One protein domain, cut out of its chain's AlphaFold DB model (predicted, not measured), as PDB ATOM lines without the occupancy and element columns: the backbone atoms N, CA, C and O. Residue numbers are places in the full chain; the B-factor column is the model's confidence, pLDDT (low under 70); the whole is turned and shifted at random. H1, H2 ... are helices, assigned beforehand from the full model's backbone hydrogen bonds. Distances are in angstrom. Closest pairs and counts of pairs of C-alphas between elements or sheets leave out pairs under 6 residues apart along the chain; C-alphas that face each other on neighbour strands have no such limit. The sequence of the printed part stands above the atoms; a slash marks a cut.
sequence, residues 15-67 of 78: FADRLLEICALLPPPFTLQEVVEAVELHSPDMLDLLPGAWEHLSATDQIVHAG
ATOM      1  N   PHE A  15      15.523   1.636  12.051       78.88
ATOM      2  CA  PHE A  15      14.236   2.293  12.217       78.88
ATOM      3  C   PHE A  15      13.304   2.061  11.022       78.88
ATOM      4  O   PHE A  15      12.089   2.118  11.205       78.88
ATOM      5  N   ALA A  16      13.827   1.738   9.835       77.88
ATOM      6  CA  ALA A  16      13.019   1.392   8.666       77.88
ATOM      7  C   ALA A  16      12.260   0.069   8.862       77.88
ATOM      8  O   ALA A  16      11.055   0.029   8.626       77.88
ATOM      9  N   ASP A  17      12.915  -0.983   9.364       82.19
ATOM     10  CA  ASP A  17      12.245  -2.263   9.660       82.19
ATOM     11  C   ASP A  17      11.131  -2.083  10.699       82.19
ATOM     12  O   ASP A  17      10.016  -2.578  10.539       82.19
ATOM     13  N   ARG A  18      11.397  -1.289  11.739       84.19
ATOM     14  CA  ARG A  18      10.427  -1.023  12.803       84.19
ATOM     15  C   ARG A  18       9.265  -0.138  12.347       84.19
ATOM     16  O   ARG A  18       8.132  -0.340  12.772       84.19
ATOM     17  N   LEU A  19       9.516   0.811  11.447       84.00
ATOM     18  CA  LEU A  19       8.461   1.579  10.790       84.00
ATOM     19  C   LEU A  19       7.573   0.669   9.925       84.00
ATOM     20  O   LEU A  19       6.354   0.835   9.920       84.00
ATOM     21  N   LEU A  20       8.161  -0.326   9.256       82.81
ATOM     22  CA  LEU A  20       7.447  -1.365   8.508       82.81
ATOM     23  C   LEU A  20       6.539  -2.205   9.416       82.81
ATOM     24  O   LEU A  20       5.382  -2.436   9.068       82.81
ATOM     25  N   GLU A  21       7.031  -2.613  10.589       86.19
ATOM     26  CA  GLU A  21       6.228  -3.323  11.594       86.19
ATOM     27  C   GLU A  21       5.022  -2.490  12.043       86.19
ATOM     28  O   GLU A  21       3.915  -3.016  12.127       86.19
ATOM     29  N   ILE A  22       5.211  -1.186  12.272       86.25
ATOM     30  CA  ILE A  22       4.116  -0.277  12.636       86.25
ATOM     31  C   ILE A  22       3.126  -0.126  11.474       86.25
ATOM     32  O   ILE A  22       1.918  -0.217  11.682       86.25
ATOM     33  N   CYS A  23       3.616   0.034  10.241       82.94
ATOM     34  CA  CYS A  23       2.763   0.092   9.051       82.94
ATOM     35  C   CYS A  23       1.942  -1.193   8.872       82.94
ATOM     36  O   CYS A  23       0.793  -1.126   8.451       82.94
ATOM     37  N   ALA A  24       2.489  -2.359   9.231       83.56
ATOM     38  CA  ALA A  24       1.777  -3.634   9.163       83.56
ATOM     39  C   ALA A  24       0.624  -3.752  10.181       83.56
ATOM     40  O   ALA A  24      -0.252  -4.603  10.012       83.56
ATOM     41  N   LEU A  25       0.599  -2.911  11.223       84.25
ATOM     42  CA  LEU A  25      -0.523  -2.818  12.165       84.25
ATOM     43  C   LEU A  25      -1.692  -1.999  11.602       84.25
ATOM     44  O   LEU A  25      -2.809  -2.098  12.115       84.25
ATOM     45  N   LEU A  26      -1.450  -1.195  10.566       83.25
ATOM     46  CA  LEU A  26      -2.469  -0.360   9.951       83.25
ATOM     47  C   LEU A  26      -3.237  -1.150   8.885       83.25
ATOM     48  O   LEU A  26      -2.629  -1.828   8.055       83.25
ATOM     49  N   PRO A  27      -4.578  -1.069   8.864       80.56
ATOM     50  CA  PRO A  27      -5.364  -1.686   7.807       80.56
ATOM     51  C   PRO A  27      -5.109  -0.956   6.476       80.56
ATOM     52  O   PRO A  27      -5.368   0.243   6.386       80.56
ATOM     53  N   PRO A  28      -4.635  -1.641   5.419       77.56
ATOM     54  CA  PRO A  28      -4.466  -1.005   4.122       77.56
ATOM     55  C   PRO A  28      -5.830  -0.773   3.436       77.56
ATOM     56  O   PRO A  28      -6.705  -1.644   3.499       77.56
ATOM     57  N   PRO A  29      -6.020   0.347   2.712       80.62
ATOM     58  CA  PRO A  29      -5.053   1.422   2.511       80.62
ATOM     59  C   PRO A  29      -4.950   2.373   3.709       80.62
ATOM     60  O   PRO A  29      -5.974   2.787   4.242       80.62
ATOM     61  N   PHE A  30      -3.730   2.794   4.044       82.44
ATOM     62  CA  PHE A  30      -3.474   3.808   5.074       82.44
ATOM     63  C   PHE A  30      -2.772   5.042   4.496       82.44
ATOM     64  O   PHE A  30      -2.212   5.024   3.393       82.44
ATOM     65  N   THR A  31      -2.825   6.134   5.247       83.75
ATOM     66  CA  THR A  31      -2.246   7.442   4.934       83.75
ATOM     67  C   THR A  31      -0.978   7.709   5.738       83.75
ATOM     68  O   THR A  31      -0.664   7.027   6.711       83.75
ATOM     69  N   LEU A  32      -0.249   8.755   5.345       79.50
ATOM     70  CA  LEU A  32       0.914   9.236   6.091       79.50
ATOM     71  C   LEU A  32       0.580   9.579   7.549       79.50
ATOM     72  O   LEU A  32       1.367   9.314   8.449       79.50
ATOM     73  N   GLN A  33      -0.578  10.209   7.753       83.56
ATOM     74  CA  GLN A  33      -1.012  10.685   9.058       83.56
ATOM     75  C   GLN A  33      -1.252   9.512  10.006       83.56
ATOM     76  O   GLN A  33      -0.757   9.540  11.123       83.56
ATOM     77  N   GLU A  34      -1.902   8.452   9.525       86.75
ATOM     78  CA  GLU A  34      -2.121   7.233  10.309       86.75
ATOM     79  C   GLU A  34      -0.798   6.557  10.696       86.75
ATOM     80  O   GLU A  34      -0.681   6.014  11.790       86.75
ATOM     81  N   VAL A  35       0.226   6.632   9.835       86.38
ATOM     82  CA  VAL A  35       1.575   6.154  10.174       86.38
ATOM     83  C   VAL A  35       2.208   7.014  11.263       86.38
ATOM     84  O   VAL A  35       2.760   6.460  12.209       86.38
ATOM     85  N   VAL A  36       2.117   8.346  11.162       86.81
ATOM     86  CA  VAL A  36       2.614   9.257  12.206       86.81
ATOM     87  C   VAL A  36       1.921   8.956  13.533       86.81
ATOM     88  O   VAL A  36       2.613   8.687  14.506       86.81
ATOM     89  N   GLU A  37       0.588   8.900  13.563       88.62
ATOM     90  CA  GLU A  37      -0.192   8.600  14.774       88.62
ATOM     91  C   GLU A  37       0.171   7.229  15.367       88.62
ATOM     92  O   GLU A  37       0.324   7.086  16.583       88.62
ATOM     93  N   ALA A  38       0.369   6.215  14.522       88.56
ATOM     94  CA  ALA A  38       0.800   4.897  14.975       88.56
ATOM     95  C   ALA A  38       2.226   4.919  15.546       88.56
ATOM     96  O   ALA A  38       2.495   4.254  16.548       88.56
ATOM     97  N   VAL A  39       3.138   5.702  14.963       89.06
ATOM     98  CA  VAL A  39       4.484   5.892  15.519       89.06
ATOM     99  C   VAL A  39       4.426   6.653  16.840       89.06
ATOM    100  O   VAL A  39       5.048   6.204  17.798       89.06
ATOM    101  N   GLU A  40       3.637   7.724  16.952       89.00
ATOM    102  CA  GLU A  40       3.437   8.450  18.215       89.00
ATOM    103  C   GLU A  40       2.934   7.525  19.333       89.00
ATOM    104  O   GLU A  40       3.381   7.625  20.477       89.00
ATOM    105  N   LEU A  41       2.036   6.591  19.002       88.50
ATOM    106  CA  LEU A  41       1.441   5.673  19.970       88.50
ATOM    107  C   LEU A  41       2.369   4.512  20.356       88.50
ATOM    108  O   LEU A  41       2.436   4.135  21.528       88.50
ATOM    109  N   HIS A  42       3.054   3.911  19.381       85.94
ATOM    110  CA  HIS A  42       3.803   2.665  19.580       85.94
ATOM    111  C   HIS A  42       5.308   2.867  19.764       85.94
ATOM    112  O   HIS A  42       5.978   2.001  20.332       85.94
ATOM    113  N   SER A  43       5.878   3.955  19.253       85.62
ATOM    114  CA  SER A  43       7.312   4.259  19.326       85.62
ATOM    115  C   SER A  43       7.555   5.771  19.176       85.62
ATOM    116  O   SER A  43       8.147   6.193  18.183       85.62
ATOM    117  N   PRO A  44       7.130   6.596  20.154       84.94
ATOM    118  CA  PRO A  44       7.247   8.055  20.079       84.94
ATOM    119  C   PRO A  44       8.697   8.533  19.915       84.94
ATOM    120  O   PRO A  44       8.942   9.531  19.245       84.94
ATOM    121  N   ASP A  45       9.671   7.779  20.435       84.00
ATOM    122  CA  ASP A  45      11.105   8.057  20.269       84.00
ATOM    123  C   ASP A  45      11.570   8.001  18.798       84.00
ATOM    124  O   ASP A  45      12.661   8.460  18.465       84.00
ATOM    125  N   MET A  46      10.763   7.414  17.907       80.31
ATOM    126  CA  MET A  46      11.049   7.336  16.476       80.31
ATOM    127  C   MET A  46      10.487   8.514  15.682       80.31
ATOM    128  O   MET A  46      10.782   8.593  14.494       80.31
ATOM    129  N   LEU A  47       9.717   9.432  16.276       83.38
ATOM    130  CA  LEU A  47       9.130  10.562  15.536       83.38
ATOM    131  C   LEU A  47      10.183  11.426  14.846       83.38
ATOM    132  O   LEU A  47      10.019  11.781  13.680       83.38
ATOM    133  N   ASP A  48      11.295  11.692  15.529       82.38
ATOM    134  CA  ASP A  48      12.410  12.472  14.979       82.38
ATOM    135  C   ASP A  48      13.148  11.732  13.849       82.38
ATOM    136  O   ASP A  48      13.785  12.346  12.992       82.38
ATOM    137  N   LEU A  49      13.059  10.399  13.835       81.81
ATOM    138  CA  LEU A  49      13.733   9.509  12.885       81.81
ATOM    139  C   LEU A  49      12.806   9.040  11.756       81.81
ATOM    140  O   LEU A  49      13.272   8.507  10.746       81.81
ATOM    141  N   LEU A  50      11.501   9.273  11.909       82.12
ATOM    142  CA  LEU A  50      10.449   8.890  10.982       82.12
ATOM    143  C   LEU A  50      10.732   9.361   9.551       82.12
ATOM    144  O   LEU A  50      10.576   8.544   8.644       82.12
ATOM    145  N   PRO A  51      11.197  10.603   9.298       81.06
ATOM    146  CA  PRO A  51      11.447  11.039   7.932       81.06
ATOM    147  C   PRO A  51      12.575  10.256   7.255       81.06
ATOM    148  O   PRO A  51      12.427   9.857   6.105       81.06
ATOM    149  N   GLY A  52      13.670   9.974   7.971       80.50
ATOM    150  CA  GLY A  52      14.798   9.210   7.428       80.50
ATOM    151  C   GLY A  52      14.434   7.748   7.164       80.50
ATOM    152  O   GLY A  52      14.708   7.220   6.083       80.50
ATOM    153  N   ALA A  53      13.730   7.117   8.109       81.81
ATOM    154  CA  ALA A  53      13.207   5.762   7.946       81.81
ATOM    155  C   ALA A  53      12.211   5.678   6.776       81.81
ATOM    156  O   ALA A  53      12.249   4.741   5.977       81.81
ATOM    157  N   TRP A  54      11.350   6.687   6.631       80.19
ATOM    158  CA  TRP A  54      10.393   6.766   5.535       80.19
ATOM    159  C   TRP A  54      11.067   6.947   4.176       80.19
ATOM    160  O   TRP A  54      10.700   6.267   3.217       80.19
ATOM    161  N   GLU A  55      12.057   7.836   4.065       79.06
ATOM    162  CA  GLU A  55      12.828   8.007   2.831       79.06
ATOM    163  C   GLU A  55      13.527   6.705   2.427       79.06
ATOM    164  O   GLU A  55      13.487   6.330   1.253       79.06
ATOM    165  N   HIS A  56      14.083   5.967   3.391       80.00
ATOM    166  CA  HIS A  56      14.689   4.661   3.144       80.00
ATOM    167  C   HIS A  56      13.677   3.635   2.602       80.00
ATOM    168  O   HIS A  56      13.916   2.966   1.589       80.00
ATOM    169  N   LEU A  57      12.512   3.527   3.242       77.12
ATOM    170  CA  LEU A  57      11.450   2.618   2.811       77.12
ATOM    171  C   LEU A  57      10.817   3.029   1.472       77.12
ATOM    172  O   LEU A  57      10.440   2.170   0.673       77.12
ATOM    173  N   SER A  58      10.722   4.331   1.198       75.44
ATOM    174  CA  SER A  58      10.244   4.856  -0.083       75.44
ATOM    175  C   SER A  58      11.258   4.627  -1.204       75.44
ATOM    176  O   SER A  58      10.845   4.367  -2.330       75.44
ATOM    177  N   ALA A  59      12.562   4.710  -0.925       74.62
ATOM    178  CA  ALA A  59      13.619   4.424  -1.898       74.62
ATOM    179  C   ALA A  59      13.709   2.932  -2.261       74.62
ATOM    180  O   ALA A  59      14.250   2.581  -3.309       74.62
ATOM    181  N   THR A  60      13.184   2.060  -1.399       72.75
ATOM    182  CA  THR A  60      13.160   0.604  -1.586       72.75
ATOM    183  C   THR A  60      11.788   0.073  -2.025       72.75
ATOM    184  O   THR A  60      11.608  -1.140  -2.078       72.75
ATOM    185  N   ASP A  61      10.822   0.952  -2.334       69.00
ATOM    186  CA  ASP A  61       9.425   0.624  -2.698       69.00
ATOM    187  C   ASP A  61       8.648  -0.213  -1.650       69.00
ATOM    188  O   ASP A  61       7.492  -0.588  -1.855       69.00
ATOM    189  N   GLN A  62       9.229  -0.467  -0.474       68.56
ATOM    190  CA  GLN A  62       8.645  -1.339   0.551       68.56
ATOM    191  C   GLN A  62       7.366  -0.758   1.167       68.56
ATOM    192  O   GLN A  62       6.434  -1.491   1.493       68.56
ATOM    193  N   ILE A  63       7.281   0.568   1.256       66.88
ATOM    194  CA  ILE A  63       6.092   1.278   1.743       66.88
ATOM    195  C   ILE A  63       4.884   1.125   0.805       66.88
ATOM    196  O   ILE A  63       3.741   1.071   1.263       66.88
ATOM    197  N   VAL A  64       5.117   1.034  -0.507       65.75
ATOM    198  CA  VAL A  64       4.039   0.849  -1.490       65.75
ATOM    199  C   VAL A  64       3.463  -0.560  -1.359       65.75
ATOM    200  O   VAL A  64       2.246  -0.738  -1.386       65.75
ATOM    201  N   HIS A  65       4.326  -1.551  -1.117       64.56
ATOM    202  CA  HIS A  65       3.913  -2.922  -0.821       64.56
ATOM    203  C   HIS A  65       3.159  -3.061   0.509       64.56
ATOM    204  O   HIS A  65       2.308  -3.942   0.620       64.56
ATOM    205  N   ALA A  66       3.417  -2.184   1.483       63.53
ATOM    206  CA  ALA A  66       2.701  -2.169   2.757       63.53
ATOM    207  C   ALA A  66       1.252  -1.647   2.640       63.53
ATOM    208  O   ALA A  66       0.440  -1.928   3.513       63.53
ATOM    209  N   GLY A  67       0.892  -0.958   1.548       64.62
ATOM    210  CA  GLY A  67      -0.482  -0.504   1.293       64.62
ATOM    211  C   GLY A  67      -0.721   0.991   1.501       64.62
ATOM    212  O   GLY A  67      -1.865   1.417   1.664       64.62
TER     213      GLY A  67
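AT A GLANCE: This is residues 15 to 67 of the 78 residues of an uncharacterized protein of Roseimicrobium gellanilyticum (UniProt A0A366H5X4). Three helices, H2, H3 and H4, are set like the sides of a rough U, and H1 packs across one face of it, reaching from H3 near its first residues to H2 near its last ones. H1 stands about perpendicular to both H2 and H3, while the short H4 packs on H1 and turns off from the end of H3. The printed part has 53 residues with four named helices, in the order H1, H2, H3, H4, and no named strand; the class is all helix. It is compact, with a radius of gyration of the C-alphas of 9.7 A, and rounded in outline, with spans of 24 by 22 by 15 A.

HOW THE PARTS SIT: H1, residues 15 to 25, is the hub, touching three other helices. It touches H2, residues 32 to 42, where the closest C-alphas, those of Cys 23 and Val 35, are 6.3 A apart; their lines are about perpendicular, at 81 degrees. H1 also touches H3, residues 50 to 59, with the C-alphas of Ala 16 and Ala 53 closest at 4.4 A, and these lines too are about perpendicular, at 86 degrees. H4, residues 62 to 66, touches H1, the closest C-alphas being those of Ala 24 and Ala 66, 6.6 A apart. H3 and H4 only just touch, with 3 pairs of C-alphas within 8 A, and only at the corner by their link; the C-alphas of Leu 57 and Ile 63 are closest, at 5.6 A. H2 and H3 are close but not clearly touching, with the C-alphas of Val 36 and Leu 50 closest at 7.9 A, and they run opposite ways at a steep tilt of 52 degrees. H2 and H4 are apart. In H1, H2, H3 and H4 every backbone O i to N i+4 pair is within hydrogen-bond range.

IN THESE COORDINATES: H1 begins at C-alpha 15, at (14.236, 2.293, 12.217), and is 15.6 A long from first to last C-alpha. H2, 15.3 A long, begins at C-alpha 32, at (0.914, 9.236, 6.091). H3 is 14.0 A long. H4, five residues, ends at C-alpha 66, at (2.701, -2.169, 2.757).

THE WHOLE: The two C-alphas farthest apart, those of Leu 41 and Ala 59, are 25.1 A from each other. The printed part has no cut. The links from H1 to H2 and from H2 to H3 are short, with 6 and 7 residues, and the link from H3 to H4 is tight, with 2 residues. The mean pLDDT of the printed part is 80.5, and residues 61 to 67 are under 70.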